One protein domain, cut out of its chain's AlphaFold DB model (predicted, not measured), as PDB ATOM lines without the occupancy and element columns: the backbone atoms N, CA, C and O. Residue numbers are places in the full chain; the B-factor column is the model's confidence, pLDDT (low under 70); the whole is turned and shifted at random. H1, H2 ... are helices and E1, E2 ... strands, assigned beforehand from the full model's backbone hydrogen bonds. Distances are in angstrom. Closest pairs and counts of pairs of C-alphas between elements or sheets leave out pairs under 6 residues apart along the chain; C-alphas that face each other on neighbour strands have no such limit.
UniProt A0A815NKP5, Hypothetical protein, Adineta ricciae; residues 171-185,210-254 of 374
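This is residues 171 to 185 and 210 to 254 of the 374 residues of the protein "Hypothetical protein" of Adineta ricciae (UniProt A0A815NKP5). This is one strongly twisted sheet of four strands, with two long strands, E1 and E2, side by side along the longest axis and two short strands, E3 and E4, added in turn beside one part of E2. The one-turn helix H1 sits in the stretch that leads from the end of E3 back to the beginning of E4, and it only grazes the sheet. You will find 60 residues printed, with the named elements E1, E2, E3, H1, E4 along the chain; the sheet's order is E1, E2, E3, E4, it is mixed, and the class is mostly strand. The whole is elongated, spanning 36 by 22 by 21 A, and only just loose, close to compact, with a radius of gyration of the C-alphas of 12.7 A.

Find C-alpha 174 at (13.326, -2.483, -48.631); from there E1, residues 174 to 182, runs 25.7 A to C-alpha 182 at (36.598, -6.112, -59.035). After the cut, E2, residues 211 to 219, comes back over 25.8 A. Read on to E3, residues 228 to 232, 13.3 A long, and then to H1, residues 238 to 241, 5.4 A long. E4, residues 249 to 253, runs 13.6 A and ends at C-alpha 253, (32.926, -17.635, -49.930).

Begin at the edge strand E1: it is antiparallel to E2 at 160 degrees, and N 175 and O 218 are within hydrogen-bond range at 2.8 A, as are N 181 and O 212 at 2.8 A. E2 and E3, both inner strands, form a hairpin, antiparallel at 165 degrees; look for N 230 and O 213, 2.7 A apart. E3 and the other edge strand, E4, are parallel at 25 degrees, with N 229 and O 249 at 2.8 A. E3, H1 and E4 make a strand-helix-strand unit, two parallel neighbour strands with a helix between, and its crossover is right-handed. The closest C-alphas of H1 and E4 are those of Cys 241 and Tyr 250, 6.7 A apart. H1 is too short for an O i to N i+4 pair; its one O i to N i+3 pair is within range. E1 and E4 are apart.

The two farthest C-alphas are those of Gln 172 and Val 185, 38.0 A apart. Residues 186 to 209 are not printed, and C-alphas 185 and 210 are 11.4 A apart across this cut. The link from E3 to H1 is tight, and those from E2 to E3 and from H1 to E4 are short. The mean pLDDT of the printed part is 78.5; look for values under 70 at residues 183 to 185, 210 to 211 and 253 to 254.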
ATOM      1  N   GLY A 171       9.381   3.457 -45.183       84.69
ATOM      2  CA  GLY A 171      10.374   2.890 -44.262       84.69
ATOM      3  C   GLY A 171      10.246   1.378 -44.047       84.69
ATOM      4  O   GLY A 171      11.128   0.783 -43.439       84.69
ATOM      5  N   GLN A 172       9.168   0.758 -44.533       84.31
ATOM      6  CA  GLN A 172       8.936  -0.689 -44.478       84.31
ATOM      7  C   GLN A 172       9.182  -1.380 -45.828       84.31
ATOM      8  O   GLN A 172       9.112  -2.602 -45.914       84.31
ATOM      9  N   ILE A 173       9.486  -0.612 -46.877       84.06
ATOM     10  CA  ILE A 173       9.785  -1.135 -48.208       84.06
ATOM     11  C   ILE A 173      11.296  -1.125 -48.372       84.06
ATOM     12  O   ILE A 173      11.901  -0.058 -48.438       84.06
ATOM     13  N   PHE A 174      11.892  -2.310 -48.450       82.00
ATOM     14  CA  PHE A 174      13.326  -2.483 -48.631       82.00
ATOM     15  C   PHE A 174      13.614  -3.132 -49.978       82.00
ATOM     16  O   PHE A 174      12.968  -4.106 -50.360       82.00
ATOM     17  N   ASN A 175      14.613  -2.605 -50.675       85.75
ATOM     18  CA  ASN A 175      15.242  -3.274 -51.796       85.75
ATOM     19  C   ASN A 175      16.614  -3.780 -51.357       85.75
ATOM     20  O   ASN A 175      17.358  -3.052 -50.699       85.75
ATOM     21  N   CYS A 176      16.946  -5.006 -51.736       79.94
ATOM     22  CA  CYS A 176      18.234  -5.616 -51.458       79.94
ATOM     23  C   CYS A 176      18.770  -6.204 -52.758       79.94
ATOM     24  O   CYS A 176      18.075  -6.992 -53.397       79.94
ATOM     25  N   ASP A 177      19.976  -5.806 -53.152       79.00
ATOM     26  CA  ASP A 177      20.600  -6.297 -54.379       79.00
ATOM     27  C   ASP A 177      22.109  -6.497 -54.199       79.00
ATOM     28  O   ASP A 177      22.743  -5.913 -53.310       79.00
ATOM     29  N   GLU A 178      22.666  -7.356 -55.047       79.81
ATOM     30  CA  GLU A 178      24.081  -7.704 -55.064       79.81
ATOM     31  C   GLU A 178      24.825  -6.868 -56.106       79.81
ATOM     32  O   GLU A 178      24.458  -6.833 -57.281       79.81
ATOM     33  N   THR A 179      25.945  -6.263 -55.710       79.69
ATOM     34  CA  THR A 179      26.902  -5.694 -56.660       79.69
ATOM     35  C   THR A 179      28.259  -6.373 -56.545       79.69
ATOM     36  O   THR A 179      28.845  -6.475 -55.469       79.69
ATOM     37  N   GLY A 180      28.791  -6.826 -57.679       80.12
ATOM     38  CA  GLY A 180      30.153  -7.338 -57.776       80.12
ATOM     39  C   GLY A 180      31.133  -6.209 -58.079       80.12
ATOM     40  O   GLY A 180      31.013  -5.531 -59.099       80.12
ATOM     41  N   MET A 181      32.129  -6.031 -57.221       76.75
ATOM     42  CA  MET A 181      33.266  -5.139 -57.425       76.75
ATOM     43  C   MET A 181      34.497  -5.969 -57.776       76.75
ATOM     44  O   MET A 181      34.671  -7.077 -57.275       76.75
ATOM     45  N   SER A 182      35.344  -5.458 -58.663       74.75
ATOM     46  CA  SER A 182      36.598  -6.112 -59.035       74.75
ATOM     47  C   SER A 182      37.768  -5.180 -58.791       74.75
ATOM     48  O   SER A 182      37.691  -4.016 -59.184       74.75
ATOM     49  N   ASP A 183      38.867  -5.722 -58.283       68.25
ATOM     50  CA  ASP A 183      40.097  -4.952 -58.055       68.25
ATOM     51  C   ASP A 183      40.871  -4.651 -59.354       68.25
ATOM     52  O   ASP A 183      41.835  -3.887 -59.352       68.25
ATOM     53  N   SER A 184      40.451  -5.229 -60.488       63.72
ATOM     54  CA  SER A 184      41.094  -4.997 -61.784       63.72
ATOM     55  C   SER A 184      40.870  -3.570 -62.267       63.72
ATOM     56  O   SER A 184      39.733  -3.084 -62.337       63.72
ATOM     57  N   VAL A 185      41.947  -2.926 -62.704       64.38
ATOM     58  CA  VAL A 185      41.902  -1.584 -63.269       64.38
ATOM     59  C   VAL A 185      41.447  -1.748 -64.714       64.38
ATOM     60  O   VAL A 185      42.241  -2.035 -65.604       64.38
ATOM     61  N   ALA A 210      40.089 -10.817 -58.386       59.88
ATOM     62  CA  ALA A 210      39.452 -10.811 -57.082       59.88
ATOM     63  C   ALA A 210      38.136 -10.050 -57.253       59.88
ATOM     64  O   ALA A 210      38.119  -8.896 -57.685       59.88
ATOM     65  N   TYR A 211      37.032 -10.759 -57.033       69.44
ATOM     66  CA  TYR A 211      35.702 -10.181 -57.040       69.44
ATOM     67  C   TYR A 211      35.218 -10.124 -55.601       69.44
ATOM     68  O   TYR A 211      35.161 -11.154 -54.923       69.44
ATOM     69  N   ILE A 212      34.890  -8.918 -55.161       79.56
ATOM     70  CA  ILE A 212      34.274  -8.634 -53.875       79.56
ATOM     71  C   ILE A 212      32.796  -8.423 -54.154       79.56
ATOM     72  O   ILE A 212      32.417  -7.545 -54.926       79.56
ATOM     73  N   THR A 213      31.958  -9.244 -53.549       79.00
ATOM     74  CA  THR A 213      30.512  -9.074 -53.610       79.00
ATOM     75  C   THR A 213      30.095  -8.146 -52.476       79.00
ATOM     76  O   THR A 213      30.488  -8.352 -51.333       79.00
ATOM     77  N   VAL A 214      29.281  -7.138 -52.767       82.50
ATOM     78  CA  VAL A 214      28.690  -6.257 -51.760       82.50
ATOM     79  C   VAL A 214      27.177  -6.357 -51.877       82.50
ATOM     80  O   VAL A 214      26.606  -6.037 -52.917       82.50
ATOM     81  N   MET A 215      26.527  -6.804 -50.808       82.56
ATOM     82  CA  MET A 215      25.077  -6.737 -50.671       82.56
ATOM     83  C   MET A 215      24.709  -5.388 -50.071       82.56
ATOM     84  O   MET A 215      25.198  -5.017 -48.999       82.56
ATOM     85  N   LEU A 216      23.834  -4.668 -50.763       80.50
ATOM     86  CA  LEU A 216      23.306  -3.389 -50.315       80.50
ATOM     87  C   LEU A 216      21.810  -3.532 -50.089       80.50
ATOM     88  O   LEU A 216      21.095  -4.022 -50.959       80.50
ATOM     89  N   CYS A 217      21.343  -3.076 -48.930       82.31
ATOM     90  CA  CYS A 217      19.929  -3.038 -48.598       82.31
ATOM     91  C   CYS A 217      19.533  -1.603 -48.259       82.31
ATOM     92  O   CYS A 217      20.120  -0.981 -47.377       82.31
ATOM     93  N   GLY A 218      18.547  -1.069 -48.971       83.00
ATOM     94  CA  GLY A 218      18.057   0.290 -48.791       83.00
ATOM     95  C   GLY A 218      16.544   0.312 -48.671       83.00
ATOM     96  O   GLY A 218      15.845  -0.431 -49.354       83.00
ATOM     97  N   SER A 219      16.041   1.177 -47.804       86.94
ATOM     98  CA  SER A 219      14.613   1.465 -47.693       86.94
ATOM     99  C   SER A 219      14.171   2.525 -48.702       86.94
ATOM    100  O   SER A 219      14.976   3.339 -49.166       86.94
ATOM    101  N   ALA A 220      12.870   2.594 -48.978       87.38
ATOM    102  CA  ALA A 220      12.307   3.623 -49.845       87.38
ATOM    103  C   ALA A 220      12.343   5.042 -49.233       87.38
ATOM    104  O   ALA A 220      12.106   6.011 -49.949       87.38
ATOM    105  N   THR A 221      12.678   5.203 -47.943       89.56
ATOM    106  CA  THR A 221      12.959   6.528 -47.345       89.56
ATOM    107  C   THR A 221      14.368   7.035 -47.650       89.56
ATOM    108  O   THR A 221      14.679   8.181 -47.338       89.56
ATOM    109  N   GLY A 222      15.228   6.199 -48.240       87.19
ATOM    110  CA  GLY A 222      16.641   6.499 -48.471       87.19
ATOM    111  C   GLY A 222      17.564   6.072 -47.328       87.19
ATOM    112  O   GLY A 222      18.774   6.262 -47.434       87.19
ATOM    113  N   PHE A 223      17.037   5.467 -46.255       85.94
ATOM    114  CA  PHE A 223      17.881   4.841 -45.238       85.94
ATOM    115  C   PHE A 223      18.552   3.592 -45.815       85.94
ATOM    116  O   PHE A 223      17.863   2.710 -46.334       85.94
ATOM    117  N   LEU A 224      19.878   3.522 -45.708       82.50
ATOM    118  CA  LEU A 224      20.700   2.408 -46.166       82.50
ATOM    119  C   LEU A 224      21.158   1.591 -44.954       82.50
ATOM    120  O   LEU A 224      21.742   2.142 -44.023       82.50
ATOM    121  N   TRP A 225      20.909   0.284 -44.976       79.25
ATOM    122  CA  TRP A 225      21.497  -0.631 -44.004       79.25
ATOM    123  C   TRP A 225      23.003  -0.771 -44.248       79.25
ATOM    124  O   TRP A 225      23.436  -0.689 -45.404       79.25
ATOM    125  N   PRO A 226      23.803  -1.016 -43.194       81.75
ATOM    126  CA  PRO A 226      25.222  -1.276 -43.360       81.75
ATOM    127  C   PRO A 226      25.473  -2.367 -44.412       81.75
ATOM    128  O   PRO A 226      24.758  -3.375 -44.442       81.75
ATOM    129  N   PRO A 227      26.453  -2.163 -45.309       78.88
ATOM    130  CA  PRO A 227      26.710  -3.091 -46.398       78.88
ATOM    131  C   PRO A 227      27.197  -4.433 -45.856       78.88
ATOM    132  O   PRO A 227      27.900  -4.494 -44.846       78.88
ATOM    133  N   PHE A 228      26.873  -5.510 -46.567       81.12
ATOM    134  CA  PHE A 228      27.409  -6.833 -46.261       81.12
ATOM    135  C   PHE A 228      28.398  -7.253 -47.351       81.12
ATOM    136  O   PHE A 228      28.019  -7.492 -48.498       81.12
ATOM    137  N   ILE A 229      29.680  -7.295 -46.998       80.81
ATOM    138  CA  ILE A 229      30.811  -7.483 -47.907       80.81
ATOM    139  C   ILE A 229      31.261  -8.943 -47.860       80.81
ATOM    140  O   ILE A 229      31.535  -9.503 -46.800       80.81
ATOM    141  N   ILE A 230      31.353  -9.570 -49.028       78.56
ATOM    142  CA  ILE A 230      31.689 -10.980 -49.197       78.56
ATOM    143  C   ILE A 230      32.924 -11.097 -50.088       78.56
ATOM    144  O   ILE A 230      32.886 -10.803 -51.285       78.56
ATOM    145  N   TYR A 231      34.018 -11.582 -49.509       80.81
ATOM    146  CA  TYR A 231      35.261 -11.835 -50.232       80.81
ATOM    147  C   TYR A 231      35.278 -13.231 -50.848       80.81
ATOM    148  O   TYR A 231      34.877 -14.212 -50.219       80.81
ATOM    149  N   LYS A 232      35.815 -13.359 -52.065       75.19
ATOM    150  CA  LYS A 232      36.077 -14.676 -52.649       75.19
ATOM    151  C   LYS A 232      37.320 -15.312 -52.006       75.19
ATOM    152  O   LYS A 232      38.437 -15.047 -52.438       75.19
ATOM    153  N   SER A 233      37.134 -16.125 -50.967       71.75
ATOM    154  CA  SER A 233      38.219 -16.757 -50.205       71.75
ATOM    155  C   SER A 233      37.734 -17.946 -49.368       71.75
ATOM    156  O   SER A 233      36.578 -17.974 -48.940       71.75
ATOM    157  N   LYS A 234      38.666 -18.855 -49.041       70.50
ATOM    158  CA  LYS A 234      38.482 -19.973 -48.092       70.50
ATOM    159  C   LYS A 234      38.345 -19.508 -46.652       70.50
ATOM    160  O   LYS A 234      37.750 -20.195 -45.830       70.50
ATOM    161  N   ARG A 235      38.964 -18.372 -46.333       72.19
ATOM    162  CA  ARG A 235      38.991 -17.788 -44.991       72.19
ATOM    163  C   ARG A 235      38.852 -16.278 -45.082       72.19
ATOM    164  O   ARG A 235      39.425 -15.661 -45.983       72.19
ATOM    165  N   LEU A 236      38.111 -15.701 -44.148       76.12
ATOM    166  CA  LEU A 236      38.078 -14.261 -43.952       76.12
ATOM    167  C   LEU A 236      39.334 -13.839 -43.185       76.12
ATOM    168  O   LEU A 236      39.591 -14.342 -42.093       76.12
ATOM    169  N   PHE A 237      40.112 -12.933 -43.771       77.94
ATOM    170  CA  PHE A 237      41.246 -12.304 -43.099       77.94
ATOM    171  C   PHE A 237      40.767 -11.032 -42.405       77.94
ATOM    172  O   PHE A 237      40.027 -10.238 -42.992       77.94
ATOM    173  N   GLN A 238      41.162 -10.841 -41.149       78.31
ATOM    174  CA  GLN A 238      40.661  -9.741 -40.324       78.31
ATOM    175  C   GLN A 238      41.136  -8.383 -40.852       78.31
ATOM    176  O   GLN A 238      40.405  -7.399 -40.795       78.31
ATOM    177  N   GLU A 239      42.317  -8.355 -41.466       85.38
ATOM    178  CA  GLU A 239      42.917  -7.189 -42.106       85.38
ATOM    179  C   GLU A 239      42.063  -6.641 -43.253       85.38
ATOM    180  O   GLU A 239      42.088  -5.441 -43.508       85.38
ATOM    181  N   TRP A 240      41.278  -7.492 -43.926       80.00
ATOM    182  CA  TRP A 240      40.365  -7.059 -44.991       80.00
ATOM    183  C   TRP A 240      39.166  -6.273 -44.460       80.00
ATOM    184  O   TRP A 240      38.568  -5.497 -45.197       80.00
ATOM    185  N   CYS A 241      38.824  -6.459 -43.185       82.44
ATOM    186  CA  CYS A 241      37.704  -5.781 -42.534       82.44
ATOM    187  C   CYS A 241      38.131  -4.435 -41.915       82.44
ATOM    188  O   CYS A 241      37.292  -3.650 -41.474       82.44
ATOM    189  N   THR A 242      39.436  -4.159 -41.859       84.25
ATOM    190  CA  THR A 242      39.990  -2.967 -41.214       84.25
ATOM    191  C   THR A 242      39.809  -1.732 -42.096       84.25
ATOM    192  O   THR A 242      40.268  -1.694 -43.234       84.25
ATOM    193  N   GLY A 243      39.175  -0.687 -41.555       84.38
ATOM    194  CA  GLY A 243      38.977   0.588 -42.258       84.38
ATOM    195  C   GLY A 243      37.865   0.579 -43.313       84.38
ATOM    196  O   GLY A 243      37.758   1.534 -44.080       84.38
ATOM    197  N   GLY A 244      37.046  -0.475 -43.365       82.38
ATOM    198  CA  GLY A 244      35.848  -0.503 -44.201       82.38
ATOM    199  C   GLY A 244      34.674   0.294 -43.604       82.38
ATOM    200  O   GLY A 244      34.829   0.957 -42.574       82.38
ATOM    201  N   PRO A 245      33.496   0.277 -44.256       82.62
ATOM    202  CA  PRO A 245      32.349   1.080 -43.840       82.62
ATOM    203  C   PRO A 245      31.898   0.757 -42.410       82.62
ATOM    204  O   PRO A 245      31.979  -0.391 -41.968       82.62
ATOM    205  N   ALA A 246      31.405   1.776 -41.700       79.88
ATOM    206  CA  ALA A 246      30.890   1.615 -40.344       79.88
ATOM    207  C   ALA A 246      29.758   0.575 -40.307       79.88
ATOM    208  O   ALA A 246      28.910   0.546 -41.202       79.88
ATOM    209  N   ASP A 247      29.784  -0.285 -39.287       80.25
ATOM    210  CA  ASP A 247      28.810  -1.354 -39.028       80.25
ATOM    211  C   ASP A 247      28.636  -2.385 -40.159       80.25
ATOM    212  O   ASP A 247      27.696  -3.183 -40.141       80.25
ATOM    213  N   ALA A 248      29.537  -2.399 -41.147       76.94
ATOM    214  CA  ALA A 248      29.482  -3.355 -42.242       76.94
ATOM    215  C   ALA A 248      29.683  -4.792 -41.743       76.94
ATOM    216  O   ALA A 248      30.551  -5.077 -40.914       76.94
ATOM    217  N   GLY A 249      28.896  -5.714 -42.295       75.38
ATOM    218  CA  GLY A 249      29.109  -7.143 -42.096       75.38
ATOM    219  C   GLY A 249      30.138  -7.672 -43.088       75.38
ATOM    220  O   GLY A 249      30.135  -7.273 -44.251       75.38
ATOM    221  N   TYR A 250      30.995  -8.592 -42.650       76.50
ATOM    222  CA  TYR A 250      32.025  -9.192 -43.497       76.50
ATOM    223  C   TYR A 250      31.916 -10.713 -43.492       76.50
ATOM    224  O   TYR A 250      31.688 -11.338 -42.456       76.50
ATOM    225  N   SER A 251      32.091 -11.319 -44.661       74.50
ATOM    226  CA  SER A 251      32.092 -12.768 -44.835       74.50
ATOM    227  C   SER A 251      32.982 -13.175 -46.009       74.50
ATOM    228  O   SER A 251      33.507 -12.338 -46.747       74.50
ATOM    229  N   ASN A 252      33.172 -14.476 -46.194       72.81
ATOM    230  CA  ASN A 252      33.927 -15.038 -47.301       72.81
ATOM    231  C   ASN A 252      33.164 -16.196 -47.956       72.81
ATOM    232  O   ASN A 252      32.366 -16.876 -47.316       72.81
ATOM    233  N   SER A 253      33.408 -16.436 -49.244       65.75
ATOM    234  CA  SER A 253      32.926 -17.635 -49.930       65.75
ATOM    235  C   SER A 253      33.929 -18.134 -50.964       65.75
ATOM    236  O   SER A 253      34.581 -17.343 -51.644       65.75
ATOM    237  N   ASP A 254      34.029 -19.449 -51.127       60.38
ATOM    238  CA  ASP A 254      34.956 -20.053 -52.092       60.38
ATOM    239  C   ASP A 254      34.507 -19.924 -53.554       60.38
ATOM    240  O   ASP A 254      35.336 -19.928 -54.466       60.38
TER     241      ASP A 254